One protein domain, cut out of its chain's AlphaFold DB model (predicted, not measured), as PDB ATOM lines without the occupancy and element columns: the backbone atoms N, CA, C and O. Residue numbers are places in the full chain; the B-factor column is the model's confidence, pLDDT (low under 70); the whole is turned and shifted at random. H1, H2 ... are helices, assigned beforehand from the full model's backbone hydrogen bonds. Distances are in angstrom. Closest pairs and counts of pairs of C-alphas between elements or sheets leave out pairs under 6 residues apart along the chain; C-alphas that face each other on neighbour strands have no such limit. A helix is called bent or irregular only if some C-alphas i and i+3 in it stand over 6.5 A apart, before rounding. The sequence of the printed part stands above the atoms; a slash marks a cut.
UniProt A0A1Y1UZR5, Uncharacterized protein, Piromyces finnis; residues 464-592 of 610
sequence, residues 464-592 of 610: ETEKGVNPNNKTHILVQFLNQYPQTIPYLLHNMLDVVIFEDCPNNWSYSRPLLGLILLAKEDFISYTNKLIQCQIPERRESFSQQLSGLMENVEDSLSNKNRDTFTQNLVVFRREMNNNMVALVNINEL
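AT A GLANCE: This is residues 464 to 592 of the 610 residues of an uncharacterized protein of Piromyces finnis (UniProt A0A1Y1UZR5). Five helices make a compact body: H4, H5 and H6 run side by side in alternating directions, and the hairpin of H2 and H3 packs across them, H2 on H4 and H3 on H6. H1 and the loop before it make an arm at one end, where residues 467 to 474 and 480 to 485 stick out. The printed part has 129 residues with seven named helices, H1 to H7, and no named strand: all helix. It is compact, with a radius of gyration of the C-alphas of 16.2 A, yet elongated, spanning 55 by 33 by 25 A.

IN THESE COORDINATES: Find C-alpha 477 at (6.851, 7.146, -58.433), where H1 runs to 484, 10.5 A. Next come H2, residues 488 to 502, 21.2 A; H3, 508 to 521, 20.3 A; H4, 523 to 536, 20.1 A; and H5, 539 to 552, 21.0 A, irregular, with C-alphas 540 and 543 7.1 A apart. H6, 562 to 581, covers 28.7 A; H7, 589 to 592, 5.5 A, ends at (8.617, 5.905, -20.937).

HOW THE PARTS SIT: Look at Leu 493 and Leu 518, the closest C-alphas of hairpin H2 and H3, 5.6 A. H2 touches H4 with residues 490 to 494 alone, closest at Pro 490 and Asp 525, 6.3 A. H3 touches H6 at Ser 512 and Thr 569, 5.3 A, a steep tilt of 66 degrees. H5 touches H6 at Leu 552 and Asn 571, 5.1 A, a shallow tilt of 24 degrees, opposite ways. H4 and H6 are apart. Every O i to N i+4 pair is within hydrogen-bond range in H1, H2, H4 and H6; H3 and H5 each have 8 of 10, and H7 is too short.

THE WHOLE: The C-alphas of Asn 472 and Glu 540, the farthest apart, stand at 55.3 A. The printed part has no cut, and no link is long. Look for pLDDT under 70 at residues 468 to 475, 506 and 582 to 592.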
ATOM      1  N   GLU A 464      16.997   3.526 -57.716       81.88
ATOM      2  CA  GLU A 464      16.566   4.718 -58.450       81.88
ATOM      3  C   GLU A 464      17.297   5.980 -57.975       81.88
ATOM      4  O   GLU A 464      17.589   6.848 -58.794       81.88
ATOM      5  N   THR A 465      17.680   6.062 -56.696       78.94
ATOM      6  CA  THR A 465      18.536   7.143 -56.188       78.94
ATOM      7  C   THR A 465      19.982   7.036 -56.684       78.94
ATOM      8  O   THR A 465      20.585   8.060 -56.999       78.94
ATOM      9  N   GLU A 466      20.531   5.821 -56.837       75.75
ATOM     10  CA  GLU A 466      21.895   5.599 -57.358       75.75
ATOM     11  C   GLU A 466      22.045   5.922 -58.850       75.75
ATOM     12  O   GLU A 466      23.110   6.357 -59.287       75.75
ATOM     13  N   LYS A 467      20.987   5.734 -59.654       70.56
ATOM     14  CA  LYS A 467      21.018   5.996 -61.106       70.56
ATOM     15  C   LYS A 467      21.273   7.468 -61.469       70.56
ATOM     16  O   LYS A 467      21.528   7.753 -62.639       70.56
ATOM     17  N   GLY A 468      21.240   8.380 -60.494       56.38
ATOM     18  CA  GLY A 468      21.409   9.815 -60.698       56.38
ATOM     19  C   GLY A 468      20.222  10.448 -61.430       56.38
ATOM     20  O   GLY A 468      19.468   9.791 -62.150       56.38
ATOM     21  N   VAL A 469      20.038  11.759 -61.254       55.53
ATOM     22  CA  VAL A 469      19.014  12.527 -61.977       55.53
ATOM     23  C   VAL A 469      19.447  12.657 -63.439       55.53
ATOM     24  O   VAL A 469      20.062  13.643 -63.833       55.53
ATOM     25  N   ASN A 470      19.151  11.654 -64.262       52.62
ATOM     26  CA  ASN A 470      19.171  11.828 -65.708       52.62
ATOM     27  C   ASN A 470      17.983  12.742 -66.071       52.62
ATOM     28  O   ASN A 470      16.844  12.318 -65.866       52.62
ATOM     29  N   PRO A 471      18.189  13.955 -66.626       53.28
ATOM     30  CA  PRO A 471      17.106  14.923 -66.854       53.28
ATOM     31  C   PRO A 471      15.992  14.413 -67.784       53.28
ATOM     32  O   PRO A 471      14.887  14.945 -67.779       53.28
ATOM     33  N   ASN A 472      16.281  13.372 -68.575       53.03
ATOM     34  CA  ASN A 472      15.354  12.766 -69.529       53.03
ATOM     35  C   ASN A 472      14.541  11.585 -68.961       53.03
ATOM     36  O   ASN A 472      13.627  11.116 -69.638       53.03
ATOM     37  N   ASN A 473      14.836  11.101 -67.747       59.00
ATOM     38  CA  ASN A 473      14.093  10.002 -67.126       59.00
ATOM     39  C   ASN A 473      13.144  10.535 -66.052       59.00
ATOM     40  O   ASN A 473      13.562  11.212 -65.115       59.00
ATOM     41  N   LYS A 474      11.855  10.193 -66.162       64.56
ATOM     42  CA  LYS A 474      10.885  10.450 -65.091       64.56
ATOM     43  C   LYS A 474      11.346   9.745 -63.817       64.56
ATOM     44  O   LYS A 474      11.584   8.540 -63.838       64.56
ATOM     45  N   THR A 475      11.439  10.492 -62.718       69.50
ATOM     46  CA  THR A 475      11.715   9.937 -61.389       69.50
ATOM     47  C   THR A 475      10.673   8.874 -61.057       69.50
ATOM     48  O   THR A 475       9.477   9.108 -61.241       69.50
ATOM     49  N   HIS A 476      11.118   7.717 -60.569       77.31
ATOM     50  CA  HIS A 476      10.217   6.636 -60.192       77.31
ATOM     51  C   HIS A 476       9.210   7.098 -59.128       77.31
ATOM     52  O   HIS A 476       9.559   7.827 -58.196       77.31
ATOM     53  N   ILE A 477       7.964   6.636 -59.239       77.56
ATOM     54  CA  ILE A 477       6.851   7.146 -58.433       77.56
ATOM     55  C   ILE A 477       7.064   6.941 -56.925       77.56
ATOM     56  O   ILE A 477       6.752   7.820 -56.130       77.56
ATOM     57  N   LEU A 478       7.686   5.826 -56.525       81.31
ATOM     58  CA  LEU A 478       8.027   5.563 -55.120       81.31
ATOM     59  C   LEU A 478       8.968   6.621 -54.534       81.31
ATOM     60  O   LEU A 478       8.793   7.016 -53.389       81.31
ATOM     61  N   VAL A 479       9.934   7.111 -55.314       83.19
ATOM     62  CA  VAL A 479      10.849   8.168 -54.858       83.19
ATOM     63  C   VAL A 479      10.083   9.482 -54.701       83.19
ATOM     64  O   VAL A 479      10.264  10.182 -53.711       83.19
ATOM     65  N   GLN A 480       9.169   9.791 -55.627       82.25
ATOM     66  CA  GLN A 480       8.298  10.965 -55.511       82.25
ATOM     67  C   GLN A 480       7.418  10.897 -54.255       82.25
ATOM     68  O   GLN A 480       7.327  11.880 -53.524       82.25
ATOM     69  N   PHE A 481       6.833   9.732 -53.961       81.81
ATOM     70  CA  PHE A 481       6.027   9.525 -52.758       81.81
ATOM     71  C   PHE A 481       6.826   9.674 -51.471       81.81
ATOM     72  O   PHE A 481       6.364  10.328 -50.541       81.81
ATOM     73  N   LEU A 482       8.022   9.093 -51.408       82.69
ATOM     74  CA  LEU A 482       8.873   9.224 -50.228       82.69
ATOM     75  C   LEU A 482       9.370  10.658 -50.035       82.69
ATOM     76  O   LEU A 482       9.471  11.104 -48.900       82.69
ATOM     77  N   ASN A 483       9.582  11.410 -51.117       82.81
ATOM     78  CA  ASN A 483       9.870  12.842 -51.028       82.81
ATOM     79  C   ASN A 483       8.657  13.649 -50.541       82.81
ATOM     80  O   ASN A 483       8.823  14.620 -49.808       82.81
ATOM     81  N   GLN A 484       7.439  13.256 -50.928       85.25
ATOM     82  CA  GLN A 484       6.204  13.884 -50.450       85.25
ATOM     83  C   GLN A 484       5.916  13.550 -48.975       85.25
ATOM     84  O   GLN A 484       5.403  14.393 -48.243       85.25
ATOM     85  N   TYR A 485       6.268  12.340 -48.530       85.75
ATOM     86  CA  TYR A 485       6.064  11.845 -47.167       85.75
ATOM     87  C   TYR A 485       7.388  11.353 -46.557       85.75
ATOM     88  O   TYR A 485       7.564  10.142 -46.364       85.75
ATOM     89  N   PRO A 486       8.310  12.268 -46.200       85.00
ATOM     90  CA  PRO A 486       9.665  11.912 -45.766       85.00
ATOM     91  C   PRO A 486       9.695  11.090 -44.471       85.00
ATOM     92  O   PRO A 486      10.614  10.309 -44.255       85.00
ATOM     93  N   GLN A 487       8.650  11.184 -43.643       87.25
ATOM     94  CA  GLN A 487       8.524  10.442 -42.381       87.25
ATOM     95  C   GLN A 487       8.270   8.935 -42.563       87.25
ATOM     96  O   GLN A 487       8.339   8.174 -41.601       87.25
ATOM     97  N   THR A 488       7.992   8.479 -43.787       89.75
ATOM     98  CA  THR A 488       7.633   7.084 -44.086       89.75
ATOM     99  C   THR A 488       8.776   6.107 -43.798       89.75
ATOM    100  O   THR A 488       8.561   5.075 -43.160       89.75
ATOM    101  N   ILE A 489       9.994   6.420 -44.260       90.62
ATOM    102  CA  ILE A 489      11.172   5.559 -44.064       90.62
ATOM    103  C   ILE A 489      11.612   5.545 -42.592       90.62
ATOM    104  O   ILE A 489      11.748   4.442 -42.061       90.62
ATOM    105  N   PRO A 490      11.751   6.693 -41.893       92.31
ATOM    106  CA  PRO A 490      12.041   6.702 -40.458       92.31
ATOM    107  C   PRO A 490      10.998   5.941 -39.634       92.31
ATOM    108  O   PRO A 490      11.354   5.159 -38.758       92.31
ATOM    109  N   TYR A 491       9.707   6.087 -39.954       92.75
ATOM    110  CA  TYR A 491       8.641   5.338 -39.287       92.75
ATOM    111  C   TYR A 491       8.822   3.817 -39.427       92.75
ATOM    112  O   TYR A 491       8.768   3.099 -38.427       92.75
ATOM    113  N   LEU A 492       9.079   3.314 -40.640       93.94
ATOM    114  CA  LEU A 492       9.350   1.887 -40.853       93.94
ATOM    115  C   LEU A 492      10.645   1.436 -40.167       93.94
ATOM    116  O   LEU A 492      10.674   0.345 -39.601       93.94
ATOM    117  N   LEU A 493      11.692   2.266 -40.191       93.75
ATOM    118  CA  LEU A 493      12.971   1.993 -39.535       93.75
ATOM    119  C   LEU A 493      12.797   1.817 -38.025       93.75
ATOM    120  O   LEU A 493      13.270   0.823 -37.481       93.75
ATOM    121  N   HIS A 494      12.094   2.739 -37.362       92.81
ATOM    122  CA  HIS A 494      11.854   2.667 -35.920       92.81
ATOM    123  C   HIS A 494      11.064   1.407 -35.548       92.81
ATOM    124  O   HIS A 494      11.506   0.653 -34.690       92.81
ATOM    125  N   ASN A 495       9.957   1.119 -36.246       92.19
ATOM    126  CA  ASN A 495       9.167  -0.089 -35.975       92.19
ATOM    127  C   ASN A 495       9.977  -1.374 -36.230       92.19
ATOM    128  O   ASN A 495       9.872  -2.324 -35.462       92.19
ATOM    129  N   MET A 496      10.802  -1.413 -37.284       91.62
ATOM    130  CA  MET A 496      11.652  -2.570 -37.581       91.62
ATOM    131  C   MET A 496      12.728  -2.782 -36.510       91.62
ATOM    132  O   MET A 496      12.965  -3.916 -36.100       91.62
ATOM    133  N   LEU A 497      13.371  -1.706 -36.047       90.19
ATOM    134  CA  LEU A 497      14.349  -1.774 -34.963       90.19
ATOM    135  C   LEU A 497      13.702  -2.210 -33.654       90.19
ATOM    136  O   LEU A 497      14.267  -3.058 -32.972       90.19
ATOM    137  N   ASP A 498      12.516  -1.694 -33.336       89.06
ATOM    138  CA  ASP A 498      11.800  -2.076 -32.123       89.06
ATOM    139  C   ASP A 498      11.494  -3.576 -32.107       89.06
ATOM    140  O   ASP A 498      11.792  -4.254 -31.127       89.06
ATOM    141  N   VAL A 499      10.992  -4.117 -33.220       88.94
ATOM    142  CA  VAL A 499      10.726  -5.556 -33.355       88.94
ATOM    143  C   VAL A 499      12.018  -6.370 -33.223       88.94
ATOM    144  O   VAL A 499      12.082  -7.335 -32.469       88.94
ATOM    145  N   VAL A 500      13.097  -5.960 -33.892       87.81
ATOM    146  CA  VAL A 500      14.386  -6.671 -33.850       87.81
ATOM    147  C   VAL A 500      15.025  -6.676 -32.455       87.81
ATOM    148  O   VAL A 500      15.661  -7.669 -32.081       87.81
ATOM    149  N   ILE A 501      14.899  -5.567 -31.721       86.06
ATOM    150  CA  ILE A 501      15.550  -5.342 -30.427       86.06
ATOM    151  C   ILE A 501      14.723  -5.918 -29.274       86.06
ATOM    152  O   ILE A 501      15.298  -6.540 -28.383       86.06
ATOM    153  N   PHE A 502      13.406  -5.697 -29.269       83.44
ATOM    154  CA  PHE A 502      12.542  -5.986 -28.120       83.44
ATOM    155  C   PHE A 502      11.656  -7.223 -28.298       83.44
ATOM    156  O   PHE A 502      11.182  -7.758 -27.297       83.44
ATOM    157  N   GLU A 503      11.421  -7.691 -29.526       81.75
ATOM    158  CA  GLU A 503      10.548  -8.840 -29.785       81.75
ATOM    159  C   GLU A 503      11.334 -10.097 -30.189       81.75
ATOM    160  O   GLU A 503      12.406 -10.050 -30.808       81.75
ATOM    161  N   ASP A 504      10.762 -11.263 -29.877       71.56
ATOM    162  CA  ASP A 504      11.275 -12.565 -30.298       71.56
ATOM    163  C   ASP A 504      10.944 -12.827 -31.774       71.56
ATOM    164  O   ASP A 504       9.913 -13.401 -32.121       71.56
ATOM    165  N   CYS A 505      11.847 -12.422 -32.669       71.19
ATOM    166  CA  CYS A 505      11.714 -12.648 -34.104       71.19
ATOM    167  C   CYS A 505      12.207 -14.061 -34.461       71.19
ATOM    168  O   CYS A 505      13.402 -14.341 -34.332       71.19
ATOM    169  N   PRO A 506      11.357 -14.954 -34.983       65.81
ATOM    170  CA  PRO A 506      11.768 -16.320 -35.302       65.81
ATOM    171  C   PRO A 506      12.607 -16.424 -36.585       65.81
ATOM    172  O   PRO A 506      13.269 -17.438 -36.797       65.81
ATOM    173  N   ASN A 507      12.596 -15.403 -37.456       79.50
ATOM    174  CA  ASN A 507      13.251 -15.449 -38.766       79.50
ATOM    175  C   ASN A 507      14.163 -14.241 -39.028       79.50
ATOM    176  O   ASN A 507      13.811 -13.343 -39.786       79.50
ATOM    177  N   ASN A 508      15.369 -14.248 -38.453       78.56
ATOM    178  CA  ASN A 508      16.356 -13.162 -38.595       78.56
ATOM    179  C   ASN A 508      16.650 -12.762 -40.051       78.56
ATOM    180  O   ASN A 508      16.949 -11.602 -40.324       78.56
ATOM    181  N   TRP A 509      16.548 -13.704 -40.992       84.19
ATOM    182  CA  TRP A 509      16.837 -13.461 -42.404       84.19
ATOM    183  C   TRP A 509      15.794 -12.569 -43.087       84.19
ATOM    184  O   TRP A 509      16.142 -11.753 -43.941       84.19
ATOM    185  N   SER A 510      14.519 -12.690 -42.702       88.44
ATOM    186  CA  SER A 510      13.460 -11.843 -43.260       88.44
ATOM    187  C   SER A 510      13.591 -10.393 -42.802       88.44
ATOM    188  O   SER A 510      13.397  -9.498 -43.617       88.44
ATOM    189  N   TYR A 511      13.963 -10.155 -41.539       91.00
ATOM    190  CA  TYR A 511      14.074  -8.807 -40.965       91.00
ATOM    191  C   TYR A 511      15.379  -8.094 -41.356       91.00
ATOM    192  O   TYR A 511      15.394  -6.870 -41.483       91.00
ATOM    193  N   SER A 512      16.475  -8.827 -41.598       92.19
ATOM    194  CA  SER A 512      17.789  -8.223 -41.876       92.19
ATOM    195  C   SER A 512      17.821  -7.399 -43.166       92.19
ATOM    196  O   SER A 512      18.324  -6.277 -43.190       92.19
ATOM    197  N   ARG A 513      17.265  -7.941 -44.250       91.50
ATOM    198  CA  ARG A 513      17.277  -7.329 -45.585       91.50
ATOM    199  C   ARG A 513      16.536  -5.986 -45.653       91.50
ATOM    200  O   ARG A 513      17.151  -5.020 -46.114       91.50
ATOM    201  N   PRO A 514      15.267  -5.880 -45.211       93.81
ATOM    202  CA  PRO A 514      14.578  -4.598 -45.173       93.81
ATOM    203  C   PRO A 514      15.221  -3.632 -44.177       93.81
ATOM    204  O   PRO A 514      15.320  -2.454 -44.499       93.81
ATOM    205  N   LEU A 515      15.715  -4.104 -43.022       94.56
ATOM    206  CA  LEU A 515      16.376  -3.238 -42.045       94.56
ATOM    207  C   LEU A 515      17.620  -2.559 -42.634       94.56
ATOM    208  O   LEU A 515      17.744  -1.343 -42.526       94.56
ATOM    209  N   LEU A 516      18.493  -3.303 -43.325       93.94
ATOM    210  CA  LEU A 516      19.644  -2.714 -44.015       93.94
ATOM    211  C   LEU A 516      19.203  -1.652 -45.031       93.94
ATOM    212  O   LEU A 516      19.754  -0.556 -45.058       93.94
ATOM    213  N   GLY A 517      18.186  -1.958 -45.844       92.56
ATOM    214  CA  GLY A 517      17.634  -1.006 -46.811       92.56
ATOM    215  C   GLY A 517      17.143   0.290 -46.165       92.56
ATOM    216  O   GLY A 517      17.439   1.369 -46.669       92.56
ATOM    217  N   LEU A 518      16.448   0.190 -45.032       93.94
ATOM    218  CA  LEU A 518      15.960   1.342 -44.274       93.94
ATOM    219  C   LEU A 518      17.107   2.156 -43.656       93.94
ATOM    220  O   LEU A 518      17.084   3.379 -43.741       93.94
ATOM    221  N   ILE A 519      18.128   1.496 -43.091       93.56
ATOM    222  CA  ILE A 519      19.305   2.167 -42.512       93.56
ATOM    223  C   ILE A 519      20.056   2.965 -43.581       93.56
ATOM    224  O   ILE A 519      20.411   4.118 -43.348       93.56
ATOM    225  N   LEU A 520      20.285   2.378 -44.761       91.50
ATOM    226  CA  LEU A 520      21.004   3.061 -45.839       91.50
ATOM    227  C   LEU A 520      20.225   4.262 -46.392       91.50
ATOM    228  O   LEU A 520      20.839   5.266 -46.750       91.50
ATOM    229  N   LEU A 521      18.890   4.179 -46.432       90.06
ATOM    230  CA  LEU A 521      18.025   5.269 -46.894       90.06
ATOM    231  C   LEU A 521      17.823   6.379 -45.847       90.06
ATOM    232  O   LEU A 521      17.573   7.516 -46.234       90.06
ATOM    233  N   ALA A 522      17.936   6.078 -44.548       91.19
ATOM    234  CA  ALA A 522      17.715   7.026 -43.450       91.19
ATOM    235  C   ALA A 522      18.833   6.960 -42.389       91.19
ATOM    236  O   ALA A 522      18.598   6.691 -41.210       91.19
ATOM    237  N   LYS A 523      20.078   7.211 -42.817       90.12
ATOM    238  CA  LYS A 523      21.278   7.115 -41.960       90.12
ATOM    239  C   LYS A 523      21.252   8.074 -40.770       90.12
ATOM    240  O   LYS A 523      21.620   7.688 -39.663       90.12
ATOM    241  N   GLU A 524      20.832   9.319 -40.992       90.62
ATOM    242  CA  GLU A 524      20.775  10.336 -39.935       90.62
ATOM    243  C   GLU A 524      19.744   9.964 -38.862       90.62
ATOM    244  O   GLU A 524      20.045  10.021 -37.666       90.62
ATOM    245  N   ASP A 525      18.566   9.494 -39.280       90.94
ATOM    246  CA  ASP A 525      17.529   9.006 -38.370       90.94
ATOM    247  C   ASP A 525      17.975   7.754 -37.616       90.94
ATOM    248  O   ASP A 525      17.760   7.672 -36.409       90.94
ATOM    249  N   PHE A 526      18.670   6.816 -38.272       92.19
ATOM    250  CA  PHE A 526      19.245   5.646 -37.606       92.19
ATOM    251  C   PHE A 526      20.188   6.047 -36.463       92.19
ATOM    252  O   PHE A 526      20.057   5.550 -35.342       92.19
ATOM    253  N   ILE A 527      21.108   6.982 -36.716       91.19
ATOM    254  CA  ILE A 527      22.056   7.481 -35.708       91.19
ATOM    255  C   ILE A 527      21.308   8.207 -34.580       91.19
ATOM    256  O   ILE A 527      21.572   7.982 -33.400       91.19
ATOM    257  N   SER A 528      20.345   9.066 -34.921       91.94
ATOM    258  CA  SER A 528      19.534   9.800 -33.943       91.94
ATOM    259  C   SER A 528      18.719   8.859 -33.047       91.94
ATOM    260  O   SER A 528      18.702   9.017 -31.822       91.94
ATOM    261  N   TYR A 529      18.079   7.847 -33.635       89.00
ATOM    262  CA  TYR A 529      17.234   6.887 -32.932       89.00
ATOM    263  C   TYR A 529      18.037   5.955 -32.024       89.00
ATOM    264  O   TYR A 529      17.704   5.799 -30.850       89.00
ATOM    265  N   THR A 530      19.138   5.391 -32.525       89.00
ATOM    266  CA  THR A 530      20.024   4.524 -31.730       89.00
ATOM    267  C   THR A 530      20.651   5.271 -30.554       89.00
ATOM    268  O   THR A 530      20.664   4.746 -29.441       89.00
ATOM    269  N   ASN A 531      21.067   6.529 -30.737       89.00
ATOM    270  CA  ASN A 531      21.556   7.366 -29.639       89.00
ATOM    271  C   ASN A 531      20.489   7.602 -28.560       89.00
ATOM    272  O   ASN A 531      20.793   7.515 -27.368       89.00
ATOM    273  N   LYS A 532      19.232   7.856 -28.951       88.38
ATOM    274  CA  LYS A 532      18.113   7.972 -28.000       88.38
ATOM    275  C   LYS A 532      17.874   6.659 -27.255       88.38
ATOM    276  O   LYS A 532      17.776   6.677 -26.030       88.38
ATOM    277  N   LEU A 533      17.856   5.527 -27.963       85.31
ATOM    278  CA  LEU A 533      17.706   4.198 -27.359       85.31
ATOM    279  C   LEU A 533      18.795   3.917 -26.317       85.31
ATOM    280  O   LEU A 533      18.478   3.422 -25.237       85.31
ATOM    281  N   ILE A 534      20.054   4.268 -26.608       86.75
ATOM    282  CA  ILE A 534      21.184   4.128 -25.676       86.75
ATOM    283  C   ILE A 534      20.988   5.024 -24.448       86.75
ATOM    284  O   ILE A 534      21.170   4.569 -23.320       86.75
ATOM    285  N   GLN A 535      20.586   6.284 -24.632       87.00
ATOM    286  CA  GLN A 535      20.367   7.216 -23.519       87.00
ATOM    287  C   GLN A 535      19.228   6.776 -22.588       87.00
ATOM    288  O   GLN A 535      19.323   6.992 -21.377       87.00
ATOM    289  N   CYS A 536      18.197   6.116 -23.123       85.69
ATOM    290  CA  CYS A 536      17.105   5.537 -22.340       85.69
ATOM    291  C   CYS A 536      17.535   4.342 -21.473       85.69
ATOM    292  O   CYS A 536      16.833   4.011 -20.518       85.69
ATOM    293  N   GLN A 537      18.683   3.712 -21.750       83.06
ATOM    294  CA  GLN A 537      19.192   2.622 -20.917       83.06
ATOM    295  C   GLN A 537      19.862   3.146 -19.638       83.06
ATOM    296  O   GLN A 537      20.391   4.263 -19.587       83.06
ATOM    297  N   ILE A 538      19.891   2.303 -18.603       83.25
ATOM    298  CA  ILE A 538      20.629   2.585 -17.364       83.25
ATOM    299  C   ILE A 538      22.141   2.728 -17.639       83.25
ATOM    300  O   ILE A 538      22.652   2.034 -18.524       83.25
ATOM    301  N   PRO A 539      22.878   3.584 -16.896       81.31
ATOM    302  CA  PRO A 539      24.273   3.935 -17.193       81.31
ATOM    303  C   PRO A 539      25.209   2.739 -17.407       81.31
ATOM    304  O   PRO A 539      25.987   2.737 -18.354       81.31
ATOM    305  N   GLU A 540      25.063   1.698 -16.588       81.69
ATOM    306  CA  GLU A 540      25.874   0.470 -16.622       81.69
ATOM    307  C   GLU A 540      25.732  -0.322 -17.932       81.69
ATOM    308  O   GLU A 540      26.620  -1.085 -18.299       81.69
ATOM    309  N   ARG A 541      24.620  -0.146 -18.658       79.44
ATOM    310  CA  ARG A 541      24.313  -0.885 -19.894       79.44
ATOM    311  C   ARG A 541      24.593  -0.087 -21.161       79.44
ATOM    312  O   ARG A 541      24.642  -0.674 -22.239       79.44
ATOM    313  N   ARG A 542      24.772   1.235 -21.051       83.56
ATOM    314  CA  ARG A 542      24.915   2.131 -22.210       83.56
ATOM    315  C   ARG A 542      26.124   1.779 -23.063       83.56
ATOM    316  O   ARG A 542      26.002   1.715 -24.279       83.56
ATOM    317  N   GLU A 543      27.265   1.524 -22.426       85.00
ATOM    318  CA  GLU A 543      28.511   1.210 -23.129       85.00
ATOM    319  C   GLU A 543      28.420  -0.135 -23.861       85.00
ATOM    320  O   GLU A 543      28.682  -0.202 -25.060       85.00
ATOM    321  N   SER A 544      27.946  -1.181 -23.175       84.19
ATOM    322  CA  SER A 544      27.745  -2.507 -23.772       84.19
ATOM    323  C   SER A 544      26.747  -2.463 -24.936       84.19
ATOM    324  O   SER A 544      27.045  -2.950 -26.025       84.19
ATOM    325  N   PHE A 545      25.594  -1.809 -24.759       83.81
ATOM    326  CA  PHE A 545      24.581  -1.692 -25.811       83.81
ATOM    327  C   PHE A 545      25.065  -0.857 -27.007       83.81
ATOM    328  O   PHE A 545      24.818  -1.221 -28.155       83.81
ATOM    329  N   SER A 546      25.827   0.213 -26.757       86.69
ATOM    330  CA  SER A 546      26.464   1.008 -27.813       86.69
ATOM    331  C   SER A 546      27.463   0.185 -28.634       86.69
ATOM    332  O   SER A 546      27.516   0.338 -29.856       86.69
ATOM    333  N   GLN A 547      28.247  -0.692 -27.995       87.12
ATOM    334  CA  GLN A 547      29.175  -1.592 -28.691       87.12
ATOM    335  C   GLN A 547      28.425  -2.605 -29.568       87.12
ATOM    336  O   GLN A 547      28.774  -2.775 -30.734       87.12
ATOM    337  N   GLN A 548      27.355  -3.216 -29.048       86.31
ATOM    338  CA  GLN A 548      26.531  -4.165 -29.807       86.31
ATOM    339  C   GLN A 548      25.854  -3.506 -31.020       86.31
ATOM    340  O   GLN A 548      25.895  -4.052 -32.121       86.31
ATOM    341  N   LEU A 549      25.293  -2.302 -30.855       85.75
ATOM    342  CA  LEU A 549      24.712  -1.537 -31.965       85.75
ATOM    343  C   LEU A 549      25.755  -1.145 -33.018       85.75
ATOM    344  O   LEU A 549      25.455  -1.164 -34.210       85.75
ATOM    345  N   SER A 550      26.984  -0.832 -32.598       86.38
ATOM    346  CA  SER A 550      28.083  -0.536 -33.527       86.38
ATOM    347  C   SER A 550      28.482  -1.773 -34.341       86.38
ATOM    348  O   SER A 550      28.716  -1.661 -35.544       86.38
ATOM    349  N   GLY A 551      28.476  -2.956 -33.715       88.62
ATOM    350  CA  GLY A 551      28.737  -4.239 -34.378       88.62
ATOM    351  C   GLY A 551      27.734  -4.586 -35.484       88.62
ATOM    352  O   GLY A 551      28.078  -5.283 -36.434       88.62
ATOM    353  N   LEU A 552      26.510  -4.044 -35.432       87.88
ATOM    354  CA  LEU A 552      25.505  -4.227 -36.485       87.88
ATOM    355  C   LEU A 552      26.012  -3.738 -37.857       87.88
ATOM    356  O   LEU A 552      25.781  -4.387 -38.879       87.88
ATOM    357  N   MET A 553      26.731  -2.611 -37.867       91.38
ATOM    358  CA  MET A 553      27.223  -1.943 -39.078       91.38
ATOM    359  C   MET A 553      28.695  -2.258 -39.393       91.38
ATOM    360  O   MET A 553      29.275  -1.665 -40.303       91.38
ATOM    361  N   GLU A 554      29.318  -3.195 -38.675       90.06
ATOM    362  CA  GLU A 554      30.718  -3.561 -38.893       90.06
ATOM    363  C   GLU A 554      30.915  -4.222 -40.268       90.06
ATOM    364  O   GLU A 554      30.238  -5.193 -40.610       90.06
ATOM    365  N   ASN A 555      31.853  -3.707 -41.070       89.38
ATOM    366  CA  ASN A 555      32.114  -4.155 -42.447       89.38
ATOM    367  C   ASN A 555      30.902  -4.055 -43.399       89.38
ATOM    368  O   ASN A 555      30.867  -4.744 -44.420       89.38
ATOM    369  N   VAL A 556      29.919  -3.207 -43.077       90.56
ATOM    370  CA  VAL A 556      28.753  -2.950 -43.930       90.56
ATOM    371  C   VAL A 556      29.048  -1.772 -44.855       90.56
ATOM    372  O   VAL A 556      29.337  -0.663 -44.412       90.56
ATOM    373  N   GLU A 557      28.978  -2.020 -46.158       89.31
ATOM    374  CA  GLU A 557      29.190  -1.019 -47.204       89.31
ATOM    375  C   GLU A 557      27.911  -0.209 -47.481       89.31
ATOM    376  O   GLU A 557      26.799  -0.626 -47.148       89.31
ATOM    377  N   ASP A 558      28.043   0.924 -48.173       86.75
ATOM    378  CA  ASP A 558      26.907   1.718 -48.657       86.75
ATOM    379  C   ASP A 558      26.327   1.142 -49.958       86.75
ATOM    380  O   ASP A 558      26.305   1.792 -51.000       86.75
ATOM    381  N   SER A 559      25.951  -0.138 -49.940       90.19
ATOM    382  CA  SER A 559      25.419  -0.830 -51.114       90.19
ATOM    383  C   SER A 559      24.394  -1.896 -50.738       90.19
ATOM    384  O   SER A 559      24.478  -2.536 -49.693       90.19
ATOM    385  N   LEU A 560      23.440  -2.178 -51.625       89.25
ATOM    386  CA  LEU A 560      22.501  -3.298 -51.462       89.25
ATOM    387  C   LEU A 560      22.954  -4.572 -52.194       89.25
ATOM    388  O   LEU A 560      22.124  -5.355 -52.666       89.25
ATOM    389  N   SER A 561      24.269  -4.793 -52.297       89.31
ATOM    390  CA  SER A 561      24.824  -6.013 -52.889       89.31
ATOM    391  C   SER A 561      24.473  -7.252 -52.054       89.31
ATOM    392  O   SER A 561      24.279  -7.174 -50.839       89.31
ATOM    393  N   ASN A 562      24.398  -8.427 -52.691       88.69
ATOM    394  CA  ASN A 562      24.091  -9.673 -51.975       88.69
ATOM    395  C   ASN A 562      25.129  -9.968 -50.885       88.69
ATOM    396  O   ASN A 562      24.753 -10.308 -49.771       88.69
ATOM    397  N   LYS A 563      26.415  -9.734 -51.180       90.81
ATOM    398  CA  LYS A 563      27.502  -9.890 -50.208       90.81
ATOM    399  C   LYS A 563      27.284  -8.997 -48.982       90.81
ATOM    400  O   LYS A 563      27.369  -9.486 -47.864       90.81
ATOM    401  N   ASN A 564      26.948  -7.722 -49.191       91.94
ATOM    402  CA  ASN A 564      26.727  -6.789 -48.087       91.94
ATOM    403  C   ASN A 564      25.490  -7.157 -47.246       91.94
ATOM    404  O   ASN A 564      25.524  -7.110 -46.018       91.94
ATOM    405  N   ARG A 565      24.410  -7.609 -47.898       91.38
ATOM    406  CA  ARG A 565      23.210  -8.133 -47.222       91.38
ATOM    407  C   ARG A 565      23.510  -9.354 -46.359       91.38
ATOM    408  O   ARG A 565      22.961  -9.471 -45.262       91.38
ATOM    409  N   ASP A 566      24.357 -10.257 -46.842       91.38
ATOM    410  CA  ASP A 566      24.749 -11.453 -46.098       91.38
ATOM    411  C   ASP A 566      25.630 -11.089 -44.893       91.38
ATOM    412  O   ASP A 566      25.367 -11.581 -43.795       91.38
ATOM    413  N   THR A 567      26.586 -10.161 -45.053       93.06
ATOM    414  CA  THR A 567      27.383  -9.607 -43.941       93.06
ATOM    415  C   THR A 567      26.487  -8.988 -42.866       93.06
ATOM    416  O   THR A 567      26.555  -9.388 -41.707       93.06
ATOM    417  N   PHE A 568      25.567  -8.092 -43.241       93.88
ATOM    418  CA  PHE A 568      24.635  -7.483 -42.284       93.88
ATOM    419  C   PHE A 568      23.752  -8.525 -41.584       93.88
ATOM    420  O   PHE A 568      23.483  -8.430 -40.389       93.88
ATOM    421  N   THR A 569      23.320  -9.563 -42.304       92.50
ATOM    422  CA  THR A 569      22.532 -10.652 -41.711       92.50
ATOM    423  C   THR A 569      23.335 -11.421 -40.661       92.50
ATOM    424  O   THR A 569      22.792 -11.751 -39.609       92.50
ATOM    425  N   GLN A 570      24.621 -11.686 -40.909       91.88
ATOM    426  CA  GLN A 570      25.505 -12.312 -39.923       91.88
ATOM    427  C   GLN A 570      25.678 -11.419 -38.691       91.88
ATOM    428  O   GLN A 570      25.498 -11.903 -37.572       91.88
ATOM    429  N   ASN A 571      25.925 -10.122 -38.889       93.00
ATOM    430  CA  ASN A 571      26.040  -9.151 -37.801       93.00
ATOM    431  C   ASN A 571      24.760  -9.096 -36.957       93.00
ATOM    432  O   ASN A 571      24.829  -9.111 -35.733       93.00
ATOM    433  N   LEU A 572      23.584  -9.119 -37.592       91.44
ATOM    434  CA  LEU A 572      22.298  -9.137 -36.896       91.44
ATOM    435  C   LEU A 572      22.116 -10.401 -36.038       91.44
ATOM    436  O   LEU A 572      21.616 -10.331 -34.916       91.44
ATOM    437  N   VAL A 573      22.523 -11.566 -36.548       90.19
ATOM    438  CA  VAL A 573      22.472 -12.825 -35.786       90.19
ATOM    439  C   VAL A 573      23.411 -12.773 -34.581       90.19
ATOM    440  O   VAL A 573      23.026 -13.205 -33.493       90.19
ATOM    441  N   VAL A 574      24.621 -12.229 -34.758       90.06
ATOM    442  CA  VAL A 574      25.574 -12.010 -33.661       90.06
ATOM    443  C   VAL A 574      24.964 -11.064 -32.626       90.06
ATOM    444  O   VAL A 574      24.876 -11.443 -31.463       90.06
ATOM    445  N   PHE A 575      24.458  -9.908 -33.061       89.12
ATOM    446  CA  PHE A 575      23.806  -8.908 -32.217       89.12
ATOM    447  C   PHE A 575      22.701  -9.525 -31.352       89.12
ATOM    448  O   PHE A 575      22.723  -9.387 -30.133       89.12
ATOM    449  N   ARG A 576      21.764 -10.279 -31.944       85.88
ATOM    450  CA  ARG A 576      20.659 -10.883 -31.177       85.88
ATOM    451  C   ARG A 576      21.128 -11.957 -30.199       85.88
ATOM    452  O   ARG A 576      20.586 -12.060 -29.102       85.88
ATOM    453  N   ARG A 577      22.145 -12.743 -30.561       85.88
ATOM    454  CA  ARG A 577      22.743 -13.725 -29.647       85.88
ATOM    455  C   ARG A 577      23.374 -13.040 -28.434       85.88
ATOM    456  O   ARG A 577      23.128 -13.479 -27.316       85.88
ATOM    457  N   GLU A 578      24.141 -11.975 -28.644       84.06
ATOM    458  CA  GLU A 578      24.755 -11.211 -27.551       84.06
ATOM    459  C   GLU A 578      23.700 -10.514 -26.680       84.06
ATOM    460  O   GLU A 578      23.789 -10.543 -25.452       84.06
ATOM    461  N   MET A 579      22.649  -9.962 -27.293       80.06
ATOM    462  CA  MET A 579      21.524  -9.357 -26.573       80.06
ATOM    463  C   MET A 579      20.793 -10.359 -25.667       80.06
ATOM    464  O   MET A 579      20.514 -10.047 -24.507       80.06
ATOM    465  N   ASN A 580      20.546 -11.577 -26.162       77.69
ATOM    466  CA  ASN A 580      19.891 -12.638 -25.397       77.69
ATOM    467  C   ASN A 580      20.789 -13.193 -24.279       77.69
ATOM    468  O   ASN A 580      20.320 -13.406 -23.162       77.69
ATOM    469  N   ASN A 581      22.081 -13.403 -24.555       72.50
ATOM    470  CA  ASN A 581      23.037 -13.935 -23.577       72.50
ATOM    471  C   ASN A 581      23.240 -12.996 -22.383       72.50
ATOM    472  O   ASN A 581      23.415 -13.455 -21.256       72.50
ATOM    473  N   ASN A 582      23.185 -11.685 -22.619       63.06
ATOM    474  CA  ASN A 582      23.397 -10.676 -21.588       63.06
ATOM    475  C   ASN A 582      22.142 -10.396 -20.728       63.06
ATOM    476  O   ASN A 582      22.194  -9.510 -19.874       63.06
ATOM    477  N   MET A 583      21.029 -11.137 -20.916       54.19
ATOM    478  CA  MET A 583      19.757 -10.983 -20.171       54.19
ATOM    479  C   MET A 583      19.312  -9.513 -20.064       54.19
ATOM    480  O   MET A 583      18.814  -9.050 -19.031       54.19
ATOM    481  N   VAL A 584      19.551  -8.736 -21.122       58.69
ATOM    482  CA  VAL A 584      19.349  -7.291 -21.086       58.69
ATOM    483  C   VAL A 584      17.867  -7.007 -21.285       58.69
ATOM    484  O   VAL A 584      17.395  -6.887 -22.409       58.69
ATOM    485  N   ALA A 585      17.121  -6.871 -20.190       61.28
ATOM    486  CA  ALA A 585      15.812  -6.226 -20.236       61.28
ATOM    487  C   ALA A 585      16.028  -4.743 -20.579       61.28
ATOM    488  O   ALA A 585      16.306  -3.924 -19.696       61.28
ATOM    489  N   LEU A 586      16.036  -4.431 -21.875       68.31
ATOM    490  CA  LEU A 586      16.154  -3.072 -22.390       68.31
ATOM    491  C   LEU A 586      14.855  -2.310 -22.123       68.31
ATOM    492  O   LEU A 586      13.768  -2.868 -22.242       68.31
ATOM    493  N   VAL A 587      14.969  -1.025 -21.796       66.75
ATOM    494  CA  VAL A 587      13.804  -0.141 -21.650       66.75
ATOM    495  C   VAL A 587      13.396   0.353 -23.034       66.75
ATOM    496  O   VAL A 587      14.230   0.921 -23.749       66.75
ATOM    497  N   ASN A 588      12.133   0.145 -23.410       67.50
ATOM    498  CA  ASN A 588      11.592   0.653 -24.667       67.50
ATOM    499  C   ASN A 588      11.240   2.147 -24.529       67.50
ATOM    500  O   ASN A 588      10.679   2.583 -23.523       67.50
ATOM    501  N   ILE A 589      11.538   2.949 -25.557       64.50
ATOM    502  CA  ILE A 589      11.204   4.386 -25.606       64.50
ATOM    503  C   ILE A 589       9.690   4.616 -25.437       64.50
ATOM    504  O   ILE A 589       9.275   5.610 -24.838       64.50
ATOM    505  N   ASN A 590       8.864   3.685 -25.917       58.03
ATOM    506  CA  ASN A 590       7.404   3.762 -25.862       58.03
ATOM    507  C   ASN A 590       6.825   3.448 -24.469       58.03
ATOM    508  O   ASN A 590       5.695   3.833 -24.185       58.03
ATOM    509  N   GLU A 591       7.580   2.795 -23.578       50.84
ATOM    510  CA  GLU A 591       7.158   2.553 -22.186       50.84
ATOM    511  C   GLU A 591       7.372   3.784 -21.289       50.84
ATOM    512  O   GLU A 591       6.673   3.961 -20.294       50.84
ATOM    513  N   LEU A 592       8.315   4.661 -21.656       45.41
ATOM    514  CA  LEU A 592       8.617   5.905 -20.937       45.41
ATOM    515  C   LEU A 592       7.646   7.041 -21.292       45.41
ATOM    516  O   LEU A 592       7.325   7.878 -20.447       45.41
TER     517      LEU A 592